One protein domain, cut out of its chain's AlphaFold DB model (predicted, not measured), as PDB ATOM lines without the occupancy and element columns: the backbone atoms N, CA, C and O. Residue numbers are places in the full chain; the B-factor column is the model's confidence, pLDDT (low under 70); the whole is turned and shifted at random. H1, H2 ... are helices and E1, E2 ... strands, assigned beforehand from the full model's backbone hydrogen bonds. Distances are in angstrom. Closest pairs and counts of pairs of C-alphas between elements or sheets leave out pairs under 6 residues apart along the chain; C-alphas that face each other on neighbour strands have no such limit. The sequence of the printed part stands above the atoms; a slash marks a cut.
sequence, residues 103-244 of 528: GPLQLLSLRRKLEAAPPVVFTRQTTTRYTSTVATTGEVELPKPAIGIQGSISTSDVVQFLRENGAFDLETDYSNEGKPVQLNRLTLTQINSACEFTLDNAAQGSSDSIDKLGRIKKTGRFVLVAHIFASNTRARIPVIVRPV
ATOM      1  N   GLY A 103     164.800 154.248 168.983       80.06
ATOM      2  CA  GLY A 103     163.414 153.907 168.641       80.06
ATOM      3  C   GLY A 103     162.923 154.590 167.344       80.06
ATOM      4  O   GLY A 103     163.447 155.634 166.941       80.06
ATOM      5  N   PRO A 104     161.860 154.083 166.688       79.38
ATOM      6  CA  PRO A 104     161.340 154.664 165.442       79.38
ATOM      7  C   PRO A 104     160.876 156.122 165.599       79.38
ATOM      8  O   PRO A 104     161.052 156.934 164.688       79.38
ATOM      9  N   LEU A 105     160.331 156.484 166.769       78.56
ATOM     10  CA  LEU A 105     159.955 157.864 167.097       78.56
ATOM     11  C   LEU A 105     161.178 158.781 167.212       78.56
ATOM     12  O   LEU A 105     161.152 159.912 166.727       78.56
ATOM     13  N   GLN A 106     162.271 158.278 167.786       80.81
ATOM     14  CA  GLN A 106     163.522 159.018 167.926       80.81
ATOM     15  C   GLN A 106     164.184 159.260 166.568       80.81
ATOM     16  O   GLN A 106     164.642 160.368 166.312       80.81
ATOM     17  N   LEU A 107     164.157 158.282 165.657       82.56
ATOM     18  CA  LEU A 107     164.651 158.450 164.284       82.56
ATOM     19  C   LEU A 107     163.843 159.492 163.497       82.56
ATOM     20  O   LEU A 107     164.405 160.299 162.754       82.56
ATOM     21  N   LEU A 108     162.522 159.514 163.683       83.50
ATOM     22  CA  LEU A 108     161.653 160.516 163.068       83.50
ATOM     23  C   LEU A 108     161.880 161.915 163.666       83.50
ATOM     24  O   LEU A 108     161.904 162.900 162.922       83.50
ATOM     25  N   SER A 109     162.085 162.005 164.983       85.19
ATOM     26  CA  SER A 109     162.459 163.245 165.674       85.19
ATOM     27  C   SER A 109     163.813 163.766 165.187       85.19
ATOM     28  O   SER A 109     163.913 164.930 164.803       85.19
ATOM     29  N   LEU A 110     164.817 162.888 165.074       86.19
ATOM     30  CA  LEU A 110     166.138 163.197 164.525       86.19
ATOM     31  C   LEU A 110     166.009 163.817 163.137       86.19
ATOM     32  O   LEU A 110     166.529 164.902 162.888       86.19
ATOM     33  N   ARG A 111     165.260 163.168 162.239       87.12
ATOM     34  CA  ARG A 111     165.025 163.689 160.892       87.12
ATOM     35  C   ARG A 111     164.402 165.085 160.922       87.12
ATOM     36  O   ARG A 111     164.901 165.973 160.238       87.12
ATOM     37  N   ARG A 112     163.333 165.287 161.703       86.62
ATOM     38  CA  ARG A 112     162.664 166.596 161.816       86.62
ATOM     39  C   ARG A 112     163.608 167.670 162.344       86.62
ATOM     40  O   ARG A 112     163.608 168.771 161.808       86.62
ATOM     41  N   LYS A 113     164.429 167.357 163.351       87.19
ATOM     42  CA  LYS A 113     165.417 168.291 163.909       87.19
ATOM     43  C   LYS A 113     166.503 168.647 162.899       87.19
ATOM     44  O   LYS A 113     166.860 169.814 162.797       87.19
ATOM     45  N   LEU A 114     166.976 167.679 162.111       88.19
ATOM     46  CA  LEU A 114     167.939 167.943 161.041       88.19
ATOM     47  C   LEU A 114     167.338 168.762 159.890       88.19
ATOM     48  O   LEU A 114     168.012 169.641 159.368       88.19
ATOM     49  N   GLU A 115     166.085 168.516 159.500       87.12
ATOM     50  CA  GLU A 115     165.400 169.312 158.467       87.12
ATOM     51  C   GLU A 115     165.053 170.732 158.953       87.12
ATOM     52  O   GLU A 115     165.101 171.675 158.166       87.12
ATOM     53  N   ALA A 116     164.734 170.899 160.239       88.56
ATOM     54  CA  ALA A 116     164.430 172.192 160.854       88.56
ATOM     55  C   ALA A 116     165.677 172.967 161.319       88.56
ATOM     56  O   ALA A 116     165.546 174.086 161.822       88.56
ATOM     57  N   ALA A 117     166.875 172.388 161.190       86.31
ATOM     58  CA  ALA A 117     168.102 173.011 161.660       86.31
ATOM     59  C   ALA A 117     168.355 174.346 160.930       86.31
ATOM     60  O   ALA A 117     168.266 174.407 159.697       86.31
ATOM     61  N   PRO A 118     168.695 175.427 161.660       86.69
ATOM     62  CA  PRO A 118     169.007 176.706 161.039       86.69
ATOM     63  C   PRO A 118     170.264 176.597 160.156       86.69
ATOM     64  O   PRO A 118     171.112 175.727 160.381       86.69
ATOM     65  N   PRO A 119     170.426 177.490 159.160       88.06
ATOM     66  CA  PRO A 119     171.601 177.487 158.299       88.06
ATOM     67  C   PRO A 119     172.884 177.647 159.116       88.06
ATOM     68  O   PRO A 119     173.057 178.617 159.853       88.06
ATOM     69  N   VAL A 120     173.808 176.706 158.938       90.56
ATOM     70  CA  VAL A 120     175.099 176.701 159.623       90.56
ATOM     71  C   VAL A 120     176.002 177.743 158.983       90.56
ATOM     72  O   VAL A 120     176.360 177.621 157.812       90.56
ATOM     73  N   VAL A 121     176.393 178.770 159.735       91.44
ATOM     74  CA  VAL A 121     177.263 179.840 159.236       91.44
ATOM     75  C   VAL A 121     178.675 179.665 159.781       91.44
ATOM     76  O   VAL A 121     178.902 179.803 160.979       91.44
ATOM     77  N   PHE A 122     179.643 179.450 158.893       90.81
ATOM     78  CA  PHE A 122     181.066 179.483 159.227       90.81
ATOM     79  C   PHE A 122     181.690 180.801 158.790       90.81
ATOM     80  O   PHE A 122     181.556 181.202 157.635       90.81
ATOM     81  N   THR A 123     182.436 181.443 159.684       90.81
ATOM     82  CA  THR A 123     183.285 182.590 159.355       90.81
ATOM     83  C   THR A 123     184.740 182.137 159.262       90.81
ATOM     84  O   THR A 123     185.266 181.471 160.155       90.81
ATOM     85  N   ARG A 124     185.411 182.443 158.148       89.38
ATOM     86  CA  ARG A 124     186.830 182.107 157.942       89.38
ATOM     87  C   ARG A 124     187.588 183.279 157.339       89.38
ATOM     88  O   ARG A 124     187.039 184.064 156.567       89.38
ATOM     89  N   GLN A 125     188.867 183.382 157.690       88.00
ATOM     90  CA  GLN A 125     189.779 184.314 157.035       88.00
ATOM     91  C   GLN A 125     189.954 183.901 155.574       88.00
ATOM     92  O   GLN A 125     190.067 182.712 155.263       88.00
ATOM     93  N   THR A 126     189.948 184.872 154.669       87.06
ATOM     94  CA  THR A 126     190.125 184.637 153.234       87.06
ATOM     95  C   THR A 126     191.584 184.808 152.824       87.06
ATOM     96  O   THR A 126     192.384 185.456 153.494       87.06
ATOM     97  N   THR A 127     191.955 184.164 151.722       83.62
ATOM     98  CA  THR A 127     193.299 184.262 151.128       83.62
ATOM     99  C   THR A 127     193.535 185.608 150.441       83.62
ATOM    100  O   THR A 127     194.665 186.086 150.394       83.62
ATOM    101  N   THR A 128     192.472 186.247 149.953       80.94
ATOM    102  CA  THR A 128     192.501 187.575 149.334       80.94
ATOM    103  C   THR A 128     191.699 188.556 150.174       80.94
ATOM    104  O   THR A 128     190.630 188.201 150.669       80.94
ATOM    105  N   ARG A 129     192.164 189.805 150.297       71.75
ATOM    106  CA  ARG A 129     191.418 190.854 151.009       71.75
ATOM    107  C   ARG A 129     190.056 191.062 150.343       71.75
ATOM    108  O   ARG A 129     189.992 191.288 149.138       71.75
ATOM    109  N   TYR A 130     188.993 190.984 151.134       69.75
ATOM    110  CA  TYR A 130     187.624 191.197 150.682       69.75
ATOM    111  C   TYR A 130     186.970 192.289 151.522       69.75
ATOM    112  O   TYR A 130     186.879 192.167 152.743       69.75
ATOM    113  N   THR A 131     186.505 193.340 150.853       68.75
ATOM    114  CA  THR A 131     185.696 194.394 151.462       68.75
ATOM    115  C   THR A 131     184.236 194.045 151.223       68.75
ATOM    116  O   THR A 131     183.802 193.952 150.075       68.75
ATOM    117  N   SER A 132     183.480 193.814 152.295       63.75
ATOM    118  CA  SER A 132     182.065 193.462 152.193       63.75
ATOM    119  C   SER A 132     181.255 194.633 151.642       63.75
ATOM    120  O   SER A 132     181.207 195.696 152.261       63.75
ATOM    121  N   THR A 133     180.566 194.426 150.525       62.81
ATOM    122  CA  THR A 133     179.476 195.300 150.087       62.81
ATOM    123  C   THR A 133     178.230 194.919 150.882       62.81
ATOM    124  O   THR A 133     177.668 193.843 150.684       62.81
ATOM    125  N   VAL A 134     177.830 195.756 151.839       60.62
ATOM    126  CA  VAL A 134     176.578 195.556 152.584       60.62
ATOM    127  C   VAL A 134     175.423 195.848 151.628       60.62
ATOM    128  O   VAL A 134     175.319 196.962 151.116       60.62
ATOM    129  N   ALA A 135     174.582 194.850 151.348       55.28
ATOM    130  CA  ALA A 135     173.380 195.056 150.551       55.28
ATOM    131  C   ALA A 135     172.340 195.850 151.361       55.28
ATOM    132  O   ALA A 135     172.260 195.734 152.585       55.28
ATOM    133  N   THR A 136     171.505 196.629 150.672       50.38
ATOM    134  CA  THR A 136     170.447 197.494 151.236       50.38
ATOM    135  C   THR A 136     169.390 196.757 152.069       50.38
ATOM    136  O   THR A 136     168.601 197.397 152.755       50.38
ATOM    137  N   THR A 137     169.389 195.422 152.060       51.53
ATOM    138  CA  THR A 137     168.494 194.547 152.832       51.53
ATOM    139  C   THR A 137     169.094 194.039 154.150       51.53
ATOM    140  O   THR A 137     168.467 193.233 154.831       51.53
ATOM    141  N   GLY A 138     170.301 194.479 154.531       53.47
ATOM    142  CA  GLY A 138     170.959 194.074 155.783       53.47
ATOM    143  C   GLY A 138     171.598 192.677 155.756       53.47
ATOM    144  O   GLY A 138     172.305 192.312 156.694       53.47
ATOM    145  N   GLU A 139     171.426 191.907 154.677       57.16
ATOM    146  CA  GLU A 139     172.166 190.662 154.461       57.16
ATOM    147  C   GLU A 139     173.532 190.938 153.818       57.16
ATOM    148  O   GLU A 139     173.640 191.558 152.760       57.16
ATOM    149  N   VAL A 140     174.601 190.436 154.445       66.12
ATOM    150  CA  VAL A 140     175.948 190.449 153.858       66.12
ATOM    151  C   VAL A 140     175.962 189.510 152.650       66.12
ATOM    152  O   VAL A 140     175.917 188.283 152.805       66.12
ATOM    153  N   GLU A 141     176.003 190.083 151.446       70.19
ATOM    154  CA  GLU A 141     176.044 189.321 150.199       70.19
ATOM    155  C   GLU A 141     177.368 188.542 150.094       70.19
ATOM    156  O   GLU A 141     178.438 189.037 150.448       70.19
ATOM    157  N   LEU A 142     177.301 187.283 149.642       77.88
ATOM    158  CA  LEU A 142     178.503 186.470 149.452       77.88
ATOM    159  C   LEU A 142     179.313 186.968 148.244       77.88
ATOM    160  O   LEU A 142     178.716 187.285 147.211       77.88
ATOM    161  N   PRO A 143     180.657 186.952 148.320       73.50
ATOM    162  CA  PRO A 143     181.508 187.325 147.196       73.50
ATOM    163  C   PRO A 143     181.242 186.441 145.969       73.50
ATOM    164  O   PRO A 143     181.222 185.210 146.063       73.50
ATOM    165  N   LYS A 144     181.074 187.081 144.807       78.38
ATOM    166  CA  LYS A 144     181.023 186.451 143.480       78.38
ATOM    167  C   LYS A 144     182.148 187.081 142.640       78.38
ATOM    168  O   LYS A 144     182.060 188.279 142.382       78.38
ATOM    169  N   PRO A 145     183.198 186.344 142.223       77.31
ATOM    170  CA  PRO A 145     183.424 184.899 142.353       77.31
ATOM    171  C   PRO A 145     183.798 184.445 143.778       77.31
ATOM    172  O   PRO A 145     184.234 185.236 144.608       77.31
ATOM    173  N   ALA A 146     183.642 183.147 144.049       83.00
ATOM    174  CA  ALA A 146     183.959 182.537 145.341       83.00
ATOM    175  C   ALA A 146     185.458 182.647 145.687       83.00
ATOM    176  O   ALA A 146     186.316 182.264 144.888       83.00
ATOM    177  N   ILE A 147     185.769 183.110 146.898       85.81
ATOM    178  CA  ILE A 147     187.137 183.373 147.367       85.81
ATOM    179  C   ILE A 147     187.658 182.182 148.177       85.81
ATOM    180  O   ILE A 147     186.914 181.578 148.947       85.81
ATOM    181  N   GLY A 148     188.944 181.846 148.041       87.31
ATOM    182  CA  GLY A 148     189.580 180.796 148.840       87.31
ATOM    183  C   GLY A 148     189.658 181.159 150.326       87.31
ATOM    184  O   GLY A 148     190.098 182.259 150.669       87.31
ATOM    185  N   ILE A 149     189.273 180.233 151.204       89.31
ATOM    186  CA  ILE A 149     189.429 180.364 152.658       89.31
ATOM    187  C   ILE A 149     190.802 179.858 153.107       89.31
ATOM    188  O   ILE A 149     191.415 179.009 152.464       89.31
ATOM    189  N   GLN A 150     191.290 180.380 154.229       87.12
ATOM    190  CA  GLN A 150     192.447 179.819 154.916       87.12
ATOM    191  C   GLN A 150     192.032 178.532 155.642       87.12
ATOM    192  O   GLN A 150     191.097 178.531 156.446       87.12
ATOM    193  N   GLY A 151     192.737 177.436 155.354       88.62
ATOM    194  CA  GLY A 151     192.390 176.101 155.840       88.62
ATOM    195  C   GLY A 151     191.302 175.423 155.001       88.62
ATOM    196  O   GLY A 151     191.089 175.752 153.835       88.62
ATOM    197  N   SER A 152     190.632 174.437 155.589       90.75
ATOM    198  CA  SER A 152     189.533 173.703 154.957       90.75
ATOM    199  C   SER A 152     188.477 173.371 155.996       90.75
ATOM    200  O   SER A 152     188.843 173.069 157.130       90.75
ATOM    201  N   ILE A 153     187.204 173.371 155.610       92.25
ATOM    202  CA  ILE A 153     186.113 172.899 156.472       92.25
ATOM    203  C   ILE A 153     185.759 171.478 156.036       92.25
ATOM    204  O   ILE A 153     185.431 171.245 154.871       92.25
ATOM    205  N   SER A 154     185.887 170.528 156.956       92.56
ATOM    206  CA  SER A 154     185.549 169.119 156.743       92.56
ATOM    207  C   SER A 154     184.102 168.818 157.138       92.56
ATOM    208  O   SER A 154     183.486 169.579 157.883       92.56
ATOM    209  N   THR A 155     183.559 167.688 156.675       92.25
ATOM    210  CA  THR A 155     182.242 167.188 157.108       92.25
ATOM    211  C   THR A 155     182.167 167.036 158.628       92.25
ATOM    212  O   THR A 155     181.182 167.455 159.231       92.25
ATOM    213  N   SER A 156     183.230 166.527 159.262       91.12
ATOM    214  CA  SER A 156     183.312 166.370 160.716       91.12
ATOM    215  C   SER A 156     183.212 167.694 161.471       91.12
ATOM    216  O   SER A 156     182.562 167.726 162.510       91.12
ATOM    217  N   ASP A 157     183.770 168.789 160.940       91.88
ATOM    218  CA  ASP A 157     183.671 170.109 161.584       91.88
ATOM    219  C   ASP A 157     182.221 170.621 161.575       91.88
ATOM    220  O   ASP A 157     181.746 171.195 162.554       91.88
ATOM    221  N   VAL A 158     181.495 170.384 160.474       91.81
ATOM    222  CA  VAL A 158     180.075 170.756 160.356       91.81
ATOM    223  C   VAL A 158     179.212 169.915 161.294       91.81
ATOM    224  O   VAL A 158     178.356 170.456 161.990       91.81
ATOM    225  N   VAL A 159     179.457 168.604 161.359       91.75
ATOM    226  CA  VAL A 159     178.738 167.691 162.263       91.75
ATOM    227  C   VAL A 159     179.022 168.030 163.727       91.75
ATOM    228  O   VAL A 159     178.098 168.050 164.539       91.75
ATOM    229  N   GLN A 160     180.271 168.356 164.070       91.62
ATOM    230  CA  GLN A 160     180.632 168.801 165.413       91.62
ATOM    231  C   GLN A 160     179.896 170.092 165.788       91.62
ATOM    232  O   GLN A 160     179.293 170.150 166.856       91.62
ATOM    233  N   PHE A 161     179.863 171.082 164.892       91.44
ATOM    234  CA  PHE A 161     179.114 172.320 165.114       91.44
ATOM    235  C   PHE A 161     177.612 172.058 165.313       91.44
ATOM    236  O   PHE A 161     176.986 172.621 166.208       91.44
ATOM    237  N   LEU A 162     177.013 171.165 164.521       89.88
ATOM    238  CA  LEU A 162     175.611 170.768 164.688       89.88
ATOM    239  C   LEU A 162     175.356 170.087 166.044       89.88
ATOM    240  O   LEU A 162     174.339 170.345 166.682       89.88
ATOM    241  N   ARG A 163     176.296 169.263 166.517       87.94
ATOM    242  CA  ARG A 163     176.233 168.609 167.835       87.94
ATOM    243  C   ARG A 163     176.405 169.583 169.000       87.94
ATOM    244  O   ARG A 163     175.831 169.363 170.064       87.94
ATOM    245  N   GLU A 164     177.217 170.620 168.839       87.19
ATOM    246  CA  GLU A 164     177.373 171.684 169.838       87.19
ATOM    247  C   GLU A 164     176.102 172.536 169.949       87.19
ATOM    248  O   GLU A 164     175.730 172.925 171.051       87.19
ATOM    249  N   ASN A 165     175.381 172.722 168.840       86.19
ATOM    250  CA  ASN A 165     174.099 173.434 168.798       86.19
ATOM    251  C   ASN A 165     172.870 172.550 169.093       86.19
ATOM    252  O   ASN A 165     171.740 172.984 168.876       86.19
ATOM    253  N   GLY A 166     173.068 171.312 169.553       83.00
ATOM    254  CA  GLY A 166     171.981 170.422 169.980       83.00
ATOM    255  C   GLY A 166     171.121 169.836 168.852       83.00
ATOM    256  O   GLY A 166     170.041 169.310 169.110       83.00
ATOM    257  N   ALA A 167     171.580 169.862 167.594       84.19
ATOM    258  CA  ALA A 167     170.819 169.305 166.465       84.19
ATOM    259  C   ALA A 167     170.607 167.777 166.559       84.19
ATOM    260  O   ALA A 167     169.699 167.237 165.929       84.19
ATOM    261  N   PHE A 168     171.436 167.087 167.351       84.81
ATOM    262  CA  PHE A 168     171.394 165.636 167.579       84.81
ATOM    263  C   PHE A 168     170.853 165.248 168.961       84.81
ATOM    264  O   PHE A 168     170.959 164.087 169.357       84.81
ATOM    265  N   ASP A 169     170.292 166.203 169.702       82.94
ATOM    266  CA  ASP A 169     169.738 165.950 171.026       82.94
ATOM    267  C   ASP A 169     168.303 165.416 170.886       82.94
ATOM    268  O   ASP A 169     167.390 166.119 170.436       82.94
ATOM    269  N   LEU A 170     168.096 164.145 171.235       77.62
ATOM    270  CA  LEU A 170     166.820 163.454 171.036       77.62
ATOM    271  C   LEU A 170     165.929 163.549 172.270       77.62
ATOM    272  O   LEU A 170     166.390 163.411 173.400       77.62
ATOM    273  N   GLU A 171     164.635 163.763 172.042       71.00
ATOM    274  CA  GLU A 171     163.624 163.730 173.101       71.00
ATOM    275  C   GLU A 171     163.408 162.286 173.573       71.00
ATOM    276  O   GLU A 171     163.321 161.362 172.762       71.00
ATOM    277  N   THR A 172     163.354 162.083 174.889       61.16
ATOM    278  CA  THR A 172     162.980 160.799 175.493       61.16
ATOM    279  C   THR A 172     161.462 160.683 175.567       61.16
ATOM    280  O   THR A 172     160.789 161.675 175.855       61.16
ATOM    281  N   ASP A 173     160.930 159.478 175.369       51.72
ATOM    282  CA  ASP A 173     159.503 159.194 175.525       51.72
ATOM    283  C   ASP A 173     159.046 159.548 176.959       51.72
ATOM    284  O   ASP A 173     159.487 158.943 177.929       51.72
ATOM    285  N   TYR A 174     158.198 160.576 177.060       49.16
ATOM    286  CA  TYR A 174     157.332 160.962 178.185       49.16
ATOM    287  C   TYR A 174     157.922 160.900 179.612       49.16
ATOM    288  O   TYR A 174     157.902 159.865 180.274       49.16
ATOM    289  N   SER A 175     158.288 162.060 180.179       45.53
ATOM    290  CA  SER A 175     158.193 162.223 181.637       45.53
ATOM    291  C   SER A 175     156.718 162.465 181.987       45.53
ATOM    292  O   SER A 175     156.083 163.369 181.443       45.53
ATOM    293  N   ASN A 176     156.153 161.674 182.900       48.78
ATOM    294  CA  ASN A 176     154.775 161.838 183.388       48.78
ATOM    295  C   ASN A 176     154.555 163.140 184.199       48.78
ATOM    296  O   ASN A 176     153.505 163.311 184.808       48.78
ATOM    297  N   GLU A 177     155.528 164.059 184.239       56.09
ATOM    298  CA  GLU A 177     155.555 165.177 185.195       56.09
ATOM    299  C   GLU A 177     155.927 166.538 184.581       56.09
ATOM    300  O   GLU A 177     156.275 167.472 185.301       56.09
ATOM    301  N   GLY A 178     155.854 166.697 183.254       53.47
ATOM    302  CA  GLY A 178     155.939 168.023 182.618       53.47
ATOM    303  C   GLY A 178     157.264 168.771 182.829       53.47
ATOM    304  O   GLY A 178     157.339 169.974 182.578       53.47
ATOM    305  N   LYS A 179     158.324 168.082 183.269       49.75
ATOM    306  CA  LYS A 179     159.688 168.619 183.326       49.75
ATOM    307  C   LYS A 179     160.506 168.066 182.159       49.75
ATOM    308  O   LYS A 179     160.474 166.850 181.940       49.75
ATOM    309  N   PRO A 180     161.257 168.913 181.431       47.88
ATOM    310  CA  PRO A 180     162.159 168.448 180.388       47.88
ATOM    311  C   PRO A 180     163.319 167.684 181.038       47.88
ATOM    312  O   PRO A 180     164.224 168.272 181.628       47.88
ATOM    313  N   VAL A 181     163.260 166.355 180.971       50.78
ATOM    314  CA  VAL A 181     164.366 165.465 181.339       50.78
ATOM    315  C   VAL A 181     165.374 165.491 180.190       50.78
ATOM    316  O   VAL A 181     164.988 165.494 179.021       50.78
ATOM    317  N   GLN A 182     166.664 165.598 180.508       51.44
ATOM    318  CA  GLN A 182     167.702 165.836 179.508       51.44
ATOM    319  C   GLN A 182     167.824 164.684 178.498       51.44
ATOM    320  O   GLN A 182     168.259 163.585 178.828       51.44
ATOM    321  N   LEU A 183     167.410 165.000 177.271       56.94
ATOM    322  CA  LEU A 183     168.052 164.767 175.975       56.94
ATOM    323  C   LEU A 183     169.072 163.615 175.914       56.94
ATOM    324  O   LEU A 183     170.193 163.732 176.411       56.94
ATOM    325  N   ASN A 184     168.727 162.540 175.200       66.50
ATOM    326  CA  ASN A 184     169.700 161.518 174.818       66.50
ATOM    327  C   ASN A 184     170.677 162.139 173.802       66.50
ATOM    328  O   ASN A 184     170.356 162.276 172.618       66.50
ATOM    329  N   ARG A 185     171.839 162.600 174.283       74.94
ATOM    330  CA  ARG A 185     172.877 163.216 173.452       74.94
ATOM    331  C   ARG A 185     173.697 162.126 172.781       74.94
ATOM    332  O   ARG A 185     174.559 161.516 173.414       74.94
ATOM    333  N   LEU A 186     173.487 161.938 171.482       80.44
ATOM    334  CA  LEU A 186     174.266 160.977 170.709       80.44
ATOM    335  C   LEU A 186     175.764 161.325 170.722       80.44
ATOM    336  O   LEU A 186     176.194 162.486 170.617       80.44
ATOM    337  N   THR A 187     176.586 160.289 170.870       84.75
ATOM    338  CA  THR A 187     178.043 160.396 170.737       84.75
ATOM    339  C   THR A 187     178.436 160.572 169.269       84.75
ATOM    340  O   THR A 187     177.695 160.202 168.362       84.75
ATOM    341  N   LEU A 188     179.618 161.138 169.004       84.06
ATOM    342  CA  LEU A 188     180.087 161.341 167.624       84.06
ATOM    343  C   LEU A 188     180.247 160.006 166.871       84.06
ATOM    344  O   LEU A 188     179.993 159.941 165.673       84.06
ATOM    345  N   THR A 189     180.625 158.939 167.577       85.19
ATOM    346  CA  THR A 189     180.725 157.583 167.022       85.19
ATOM    347  C   THR A 189     179.355 157.040 166.629       85.19
ATOM    348  O   THR A 189     179.203 156.586 165.501       85.19
ATOM    349  N   GLN A 190     178.343 157.173 167.496       85.44
ATOM    350  CA  GLN A 190     176.957 156.798 167.181       85.44
ATOM    351  C   GLN A 190     176.378 157.621 166.021       85.44
ATOM    352  O   GLN A 190     175.648 157.094 165.190       85.44
ATOM    353  N   ILE A 191     176.715 158.912 165.931       87.25
ATOM    354  CA  ILE A 191     176.275 159.768 164.820       87.25
ATOM    355  C   ILE A 191     176.894 159.296 163.500       87.25
ATOM    356  O   ILE A 191     176.178 159.157 162.513       87.25
ATOM    357  N   ASN A 192     178.200 159.014 163.482       87.19
ATOM    358  CA  ASN A 192     178.904 158.567 162.278       87.19
ATOM    359  C   ASN A 192     178.534 157.134 161.859       87.19
ATOM    360  O   ASN A 192     178.625 156.808 160.678       87.19
ATOM    361  N   SER A 193     178.124 156.272 162.798       86.69
ATOM    362  CA  SER A 193     177.602 154.946 162.462       86.69
ATOM    363  C   SER A 193     176.165 155.025 161.937       86.69
ATOM    364  O   SER A 193     175.839 154.333 160.975       86.69
ATOM    365  N   ALA A 194     175.320 155.894 162.503       85.31
ATOM    366  CA  ALA A 194     173.912 156.037 162.118       85.31
ATOM    367  C   ALA A 194     173.683 156.854 160.837       85.31
ATOM    368  O   ALA A 194     172.707 156.606 160.119       85.31
ATOM    369  N   CYS A 195     174.536 157.847 160.577       89.19
ATOM    370  CA  CYS A 195     174.365 158.816 159.501       89.19
ATOM    371  C   CYS A 195     175.619 158.925 158.628       89.19
ATOM    372  O   CYS A 195     176.734 159.062 159.127       89.19
ATOM    373  N   GLU A 196     175.423 158.962 157.314       91.69
ATOM    374  CA  GLU A 196     176.445 159.365 156.349       91.69
ATOM    375  C   GLU A 196     176.257 160.836 155.975       91.69
ATOM    376  O   GLU A 196     175.147 161.280 155.683       91.69
ATOM    377  N   PHE A 197     177.346 161.603 155.978       91.62
ATOM    378  CA  PHE A 197     177.321 163.033 155.692       91.62
ATOM    379  C   PHE A 197     178.109 163.342 154.426       91.62
ATOM    380  O   PHE A 197     179.320 163.120 154.373       91.62
ATOM    381  N   THR A 198     177.444 163.926 153.433       91.25
ATOM    382  CA  THR A 198     178.076 164.393 152.196       91.25
ATOM    383  C   THR A 198     177.890 165.898 152.045       91.25
ATOM    384  O   THR A 198     176.840 166.448 152.372       91.25
ATOM    385  N   LEU A 199     178.928 166.595 151.582       90.12
ATOM    386  CA  LEU A 199     178.867 168.028 151.294       90.12
ATOM    387  C   LEU A 199     178.676 168.235 149.795       90.12
ATOM    388  O   LEU A 199     179.554 167.890 149.007       90.12
ATOM    389  N   ASP A 200     177.564 168.864 149.434       86.88
ATOM    390  CA  ASP A 200     177.225 169.229 148.067       86.88
ATOM    391  C   ASP A 200     177.305 170.751 147.886       86.88
ATOM    392  O   ASP A 200     177.024 171.541 148.793       86.88
ATOM    393  N   ASN A 201     177.679 171.194 146.687       83.06
ATOM    394  CA  ASN A 201     177.617 172.610 146.334       83.06
ATOM    395  C   ASN A 201     176.181 172.961 145.912       83.06
ATOM    396  O   ASN A 201     175.654 172.372 144.968       83.06
ATOM    397  N   ALA A 202     175.553 173.931 146.585       67.94
ATOM    398  CA  ALA A 202     174.182 174.353 146.279       67.94
ATOM    399  C   ALA A 202     174.063 174.947 144.863       67.94
ATOM    400  O   ALA A 202     173.011 174.868 144.232       67.94
ATOM    401  N   ALA A 203     175.148 175.548 144.361       63.66
ATOM    402  CA  ALA A 203     175.234 176.074 143.008       63.66
ATOM    403  C   ALA A 203     175.910 175.035 142.099       63.66
ATOM    404  O   ALA A 203     177.124 174.842 142.171       63.66
ATOM    405  N   GLN A 204     175.134 174.404 141.215       54.41
ATOM    406  CA  GLN A 204     175.533 173.337 140.277       54.41
ATOM    407  C   GLN A 204     176.648 173.705 139.256       54.41
ATOM    408  O   GLN A 204     176.854 172.979 138.291       54.41
ATOM    409  N   GLY A 205     177.377 174.818 139.425       48.75
ATOM    410  CA  GLY A 205     178.236 175.405 138.385       48.75
ATOM    411  C   GLY A 205     179.748 175.445 138.638       48.75
ATOM    412  O   GLY A 205     180.474 175.860 137.743       48.75
ATOM    413  N   SER A 206     180.271 175.058 139.809       55.00
ATOM    414  CA  SER A 206     181.736 175.003 139.998       55.00
ATOM    415  C   SER A 206     182.162 173.874 140.935       55.00
ATOM    416  O   SER A 206     181.966 173.938 142.149       55.00
ATOM    417  N   SER A 207     182.776 172.836 140.367       59.25
ATOM    418  CA  SER A 207     183.399 171.725 141.100       59.25
ATOM    419  C   SER A 207     184.633 172.144 141.912       59.25
ATOM    420  O   SER A 207     185.139 171.357 142.699       59.25
ATOM    421  N   ASP A 208     185.109 173.384 141.761       64.19
ATOM    422  CA  ASP A 208     186.365 173.854 142.357       64.19
ATOM    423  C   ASP A 208     186.226 174.416 143.783       64.19
ATOM    424  O   ASP A 208     187.173 175.012 144.305       64.19
ATOM    425  N   SER A 209     185.041 174.348 144.396       76.81
ATOM    426  CA  SER A 209     184.803 174.838 145.764       76.81
ATOM    427  C   SER A 209     184.994 173.757 146.834       76.81
ATOM    428  O   SER A 209     185.306 174.093 147.984       76.81
ATOM    429  N   ILE A 210     184.864 172.486 146.438       81.62
ATOM    430  CA  ILE A 210     185.025 171.300 147.279       81.62
ATOM    431  C   ILE A 210     186.208 170.482 146.750       81.62
ATOM    432  O   ILE A 210     186.312 170.201 145.559       81.62
ATOM    433  N   ASP A 211     187.121 170.102 147.636       82.31
ATOM    434  CA  ASP A 211     188.241 169.227 147.300       82.31
ATOM    435  C   ASP A 211     187.798 167.810 146.923       82.31
ATOM    436  O   ASP A 211     186.755 167.332 147.360       82.31
ATOM    437  N   LYS A 212     188.694 167.049 146.277       81.50
ATOM    438  CA  LYS A 212     188.541 165.590 146.080       81.50
ATOM    439  C   LYS A 212     188.299 164.803 147.379       81.50
ATOM    440  O   LYS A 212     187.814 163.684 147.327       81.50
ATOM    441  N   LEU A 213     188.657 165.381 148.529       80.06
ATOM    442  CA  LEU A 213     188.441 164.821 149.867       80.06
ATOM    443  C   LEU A 213     187.116 165.281 150.514       80.06
ATOM    444  O   LEU A 213     186.944 165.098 151.715       80.06
ATOM    445  N   GLY A 214     186.222 165.941 149.769       83.56
ATOM    446  CA  GLY A 214     184.932 166.414 150.286       83.56
ATOM    447  C   GLY A 214     185.035 167.601 151.251       83.56
ATOM    448  O   GLY A 214     184.162 167.786 152.092       83.56
ATOM    449  N   ARG A 215     186.114 168.395 151.179       90.25
ATOM    450  CA  ARG A 215     186.355 169.538 152.081       90.25
ATOM    451  C   ARG A 215     186.093 170.863 151.383       90.25
ATOM    452  O   ARG A 215     186.525 171.052 150.250       90.25
ATOM    453  N   ILE A 216     185.461 171.805 152.075       89.94
ATOM    454  CA  ILE A 216     185.194 173.143 151.545       89.94
ATOM    455  C   ILE A 216     186.466 173.990 151.631       89.94
ATOM    456  O   ILE A 216     187.068 174.111 152.702       89.94
ATOM    457  N   LYS A 217     186.841 174.614 150.509       89.69
ATOM    458  CA  LYS A 217     188.000 175.517 150.396       89.69
ATOM    459  C   LYS A 217     187.663 176.931 149.945       89.69
ATOM    460  O   LYS A 217     188.545 177.788 149.934       89.69
ATOM    461  N   LYS A 218     186.416 177.202 149.569       89.31
ATOM    462  CA  LYS A 218     185.987 178.526 149.109       89.31
ATOM    463  C   LYS A 218     184.776 179.017 149.894       89.31
ATOM    464  O   LYS A 218     183.993 178.220 150.402       89.31
ATOM    465  N   THR A 219     184.618 180.332 149.985       88.12
ATOM    466  CA  THR A 219     183.397 180.968 150.490       88.12
ATOM    467  C   THR A 219     182.232 180.644 149.562       88.12
ATOM    468  O   THR A 219     182.398 180.655 148.343       88.12
ATOM    469  N   GLY A 220     181.048 180.391 150.105       88.12
ATOM    470  CA  GLY A 220     179.919 179.963 149.287       88.12
ATOM    471  C   GLY A 220     178.750 179.437 150.104       88.12
ATOM    472  O   GLY A 220     178.800 179.385 151.334       88.12
ATOM    473  N   ARG A 221     177.691 179.057 149.389       89.50
ATOM    474  CA  ARG A 221     176.554 178.319 149.937       89.50
ATOM    475  C   ARG A 221     176.704 176.853 149.544       89.50
ATOM    476  O   ARG A 221     176.791 176.528 148.365       89.50
ATOM    477  N   PHE A 222     176.721 175.998 150.545       90.94
ATOM    478  CA  PHE A 222     176.851 174.555 150.449       90.94
ATOM    479  C   PHE A 222     175.633 173.909 151.104       90.94
ATOM    480  O   PHE A 222     174.886 174.555 151.840       90.94
ATOM    481  N   VAL A 223     175.422 172.633 150.825       91.44
ATOM    482  CA  VAL A 223     174.382 171.823 151.452       91.44
ATOM    483  C   VAL A 223     175.054 170.596 152.036       91.44
ATOM    484  O   VAL A 223     175.705 169.844 151.318       91.44
ATOM    485  N   LEU A 224     174.899 170.390 153.339       92.50
ATOM    486  CA  LEU A 224     175.231 169.125 153.972       92.50
ATOM    487  C   LEU A 224     174.032 168.190 153.807       92.50
ATOM    488  O   LEU A 224     172.936 168.489 154.280       92.50
ATOM    489  N   VAL A 225     174.231 167.071 153.125       92.31
ATOM    490  CA  VAL A 225     173.242 166.004 153.003       92.31
ATOM    491  C   VAL A 225     173.567 164.947 154.050       92.31
ATOM    492  O   VAL A 225     174.621 164.321 154.001       92.31
ATOM    493  N   ALA A 226     172.665 164.767 155.010       92.31
ATOM    494  CA  ALA A 226     172.739 163.715 156.017       92.31
ATOM    495  C   ALA A 226     171.828 162.555 155.597       92.31
ATOM    496  O   ALA A 226     170.604 162.707 155.563       92.31
ATOM    497  N   HIS A 227     172.406 161.411 155.240       92.69
ATOM    498  CA  HIS A 227     171.685 160.173 154.955       92.69
ATOM    499  C   HIS A 227     171.600 159.328 156.222       92.69
ATOM    500  O   HIS A 227     172.612 158.880 156.749       92.69
ATOM    501  N   ILE A 228     170.386 159.136 156.725       89.94
ATOM    502  CA  ILE A 228     170.117 158.346 157.927       89.94
ATOM    503  C   ILE A 228     169.878 156.903 157.479       89.94
ATOM    504  O   ILE A 228     168.904 156.640 156.766       89.94
ATOM    505  N   PHE A 229     170.734 155.967 157.896       86.00
ATOM    506  CA  PHE A 229     170.670 154.583 157.414       86.00
ATOM    507  C   PHE A 229     169.394 153.860 157.852       86.00
ATOM    508  O   PHE A 229     168.756 153.202 157.034       86.00
ATOM    509  N   ALA A 230     168.992 154.021 159.114       81.38
ATOM    510  CA  ALA A 230     167.867 153.286 159.693       81.38
ATOM    511  C   ALA A 230     166.521 153.583 159.003       81.38
ATOM    512  O   ALA A 230     165.705 152.685 158.823       81.38
ATOM    513  N   SER A 231     166.293 154.831 158.584       81.25
ATOM    514  CA  SER A 231     165.067 155.260 157.895       81.25
ATOM    515  C   SER A 231     165.235 155.421 156.380       81.25
ATOM    516  O   SER A 231     164.262 155.730 155.695       81.25
ATOM    517  N   ASN A 232     166.452 155.248 155.849       86.06
ATOM    518  CA  ASN A 232     166.820 155.530 154.457       86.06
ATOM    519  C   ASN A 232     166.328 156.911 153.965       86.06
ATOM    520  O   ASN A 232     165.901 157.085 152.823       86.06
ATOM    521  N   THR A 233     166.363 157.912 154.844       86.00
ATOM    522  CA  THR A 233     165.940 159.286 154.539       86.00
ATOM    523  C   THR A 233     167.140 160.211 154.442       86.00
ATOM    524  O   THR A 233     168.140 160.013 155.129       86.00
ATOM    525  N   ARG A 234     167.034 161.258 153.619       91.19
ATOM    526  CA  ARG A 234     168.074 162.281 153.461       91.19
ATOM    527  C   ARG A 234     167.564 163.623 153.975       91.19
ATOM    528  O   ARG A 234     166.555 164.105 153.468       91.19
ATOM    529  N   ALA A 235     168.268 164.225 154.927       90.50
ATOM    530  CA  ALA A 235     168.034 165.594 155.380       90.50
ATOM    531  C   ALA A 235     169.060 166.535 154.732       90.50
ATOM    532  O   ALA A 235     170.215 166.159 154.536       90.50
ATOM    533  N   ARG A 236     168.640 167.750 154.369       91.44
ATOM    534  CA  ARG A 236     169.497 168.760 153.730       91.44
ATOM    535  C   ARG A 236     169.644 169.954 154.653       91.44
ATOM    536  O   ARG A 236     168.654 170.601 154.964       91.44
ATOM    537  N   ILE A 237     170.876 170.262 155.031       92.06
ATOM    538  CA  ILE A 237     171.193 171.349 155.954       92.06
ATOM    539  C   ILE A 237     171.993 172.406 155.188       92.06
ATOM    540  O   ILE A 237     173.068 172.095 154.665       92.06
ATOM    541  N   PRO A 238     171.497 173.648 155.074       91.44
ATOM    542  CA  PRO A 238     172.230 174.709 154.402       91.44
ATOM    543  C   PRO A 238     173.460 175.118 155.221       91.44
ATOM    544  O   PRO A 238     173.366 175.416 156.409       91.44
ATOM    545  N   VAL A 239     174.619 175.173 154.567       91.62
ATOM    546  CA  VAL A 239     175.896 175.598 155.148       91.62
ATOM    547  C   VAL A 239     176.396 176.819 154.386       91.62
ATOM    548  O   VAL A 239     176.556 176.794 153.169       91.62
ATOM    549  N   ILE A 240     176.657 177.915 155.085       90.75
ATOM    550  CA  ILE A 240     177.090 179.181 154.497       90.75
ATOM    551  C   ILE A 240     178.482 179.502 155.024       90.75
ATOM    552  O   ILE A 240     178.680 179.673 156.224       90.75
ATOM    553  N   VAL A 241     179.451 179.639 154.124       90.69
ATOM    554  CA  VAL A 241     180.818 180.034 154.477       90.69
ATOM    555  C   VAL A 241     181.026 181.493 154.100       90.69
ATOM    556  O   VAL A 241     181.051 181.838 152.915       90.69
ATOM    557  N   ARG A 242     181.179 182.346 155.115       89.12
ATOM    558  CA  ARG A 242     181.368 183.792 154.986       89.12
ATOM    559  C   ARG A 242     182.821 184.198 155.271       89.12
ATOM    560  O   ARG A 242     183.471 183.603 156.137       89.12
ATOM    561  N   PRO A 243     183.336 185.223 154.574       86.75
ATOM    562  CA  PRO A 243     184.598 185.851 154.939       86.75
ATOM    563  C   PRO A 243     184.451 186.618 156.262       86.75
ATOM    564  O   PRO A 243     183.388 187.168 156.550       86.75
ATOM    565  N   VAL A 244     185.520 186.687 157.055       83.38
ATOM    566  CA  VAL A 244     185.589 187.630 158.183       83.38
ATOM    567  C   VAL A 244     185.714 189.056 157.617       83.38
ATOM    568  O   VAL A 244     186.622 189.290 156.817       83.38
TER     569      VAL A 244
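What this domain is: This is residues 103 to 244 of the 528 residues of the protein "RIBOSOMAL_L9 domain-containing protein" of Kalmanozyma brasiliensis (strain GHG001) (UniProt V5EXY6). A strongly twisted sheet, E1, E6, E5 and E3, is curled like part of a barrel, with H2 packed on one face. The small sheet E2 E4 is partly face to face with it near the end of E6, H1 runs along the start of E6, and residues 174 to 179 stick out. The printed part has 142 residues, in the order H1 E1 E2 H2 H3 E3 E4 E5 E6, mixed in class, with under half in named elements. It is only just compact, close to loose, with a radius of gyration of the C-alphas of 17.4 A, and elongated, 56 by 34 by 23 A.

How they stand to each other: E1, residues 120 to 124, is parallel to E6, residues 233 to 243; N 122 and O 240 are 2.8 A apart. E6 and E5, residues 220 to 228, form a hairpin, with N 224 and O 237 at 2.8 A. E3, residues 195 to 201, is antiparallel to E5, with N 198 and O 225 at 2.9 A. H2, residues 155 to 164, is on one face, making two layers, helix and sheet; its closest C-alphas to E3 are Thr 155 and Phe 197, 6.6 A. H1, residues 104 to 115, is over E6 at a height over the sheet of 9.5 A; their closest C-alphas are Glu 115 and Ala 235, 5.5 A. H3, residues 188 to 194, only grazes the sheet; its closest C-alphas to E5 are Ala 194 and Ile 228, 6.1 A. E2, residues 148 to 153, and E4, residues 216 to 218, are antiparallel, with N 149 and O 217 at 2.8 A. They form a sandwich with the larger sheet, two sheets face to face, their best planes 29 degrees apart. In H1, H2 and H3 every O i to N i+4 pair is within hydrogen-bond range.

Where its parts are: E6 is 32.5 A long, E5 25.3 A, E3 19.3 A and H1 16.7 A. H1 begins at C-alpha 104 (161.340, 154.664, 165.442); E6 ends at C-alpha 243 (184.598, 185.851, 154.939).

The domain as a whole: The C-alphas farthest apart, Thr 128 and Asn 176, are 57.0 A apart. The printed part has no cut. The links E1 to E2, H2 to H3 and E3 to E4 are long. pLDDT is under 70 in residues 130 to 140, 172 to 184 and 202 to 208.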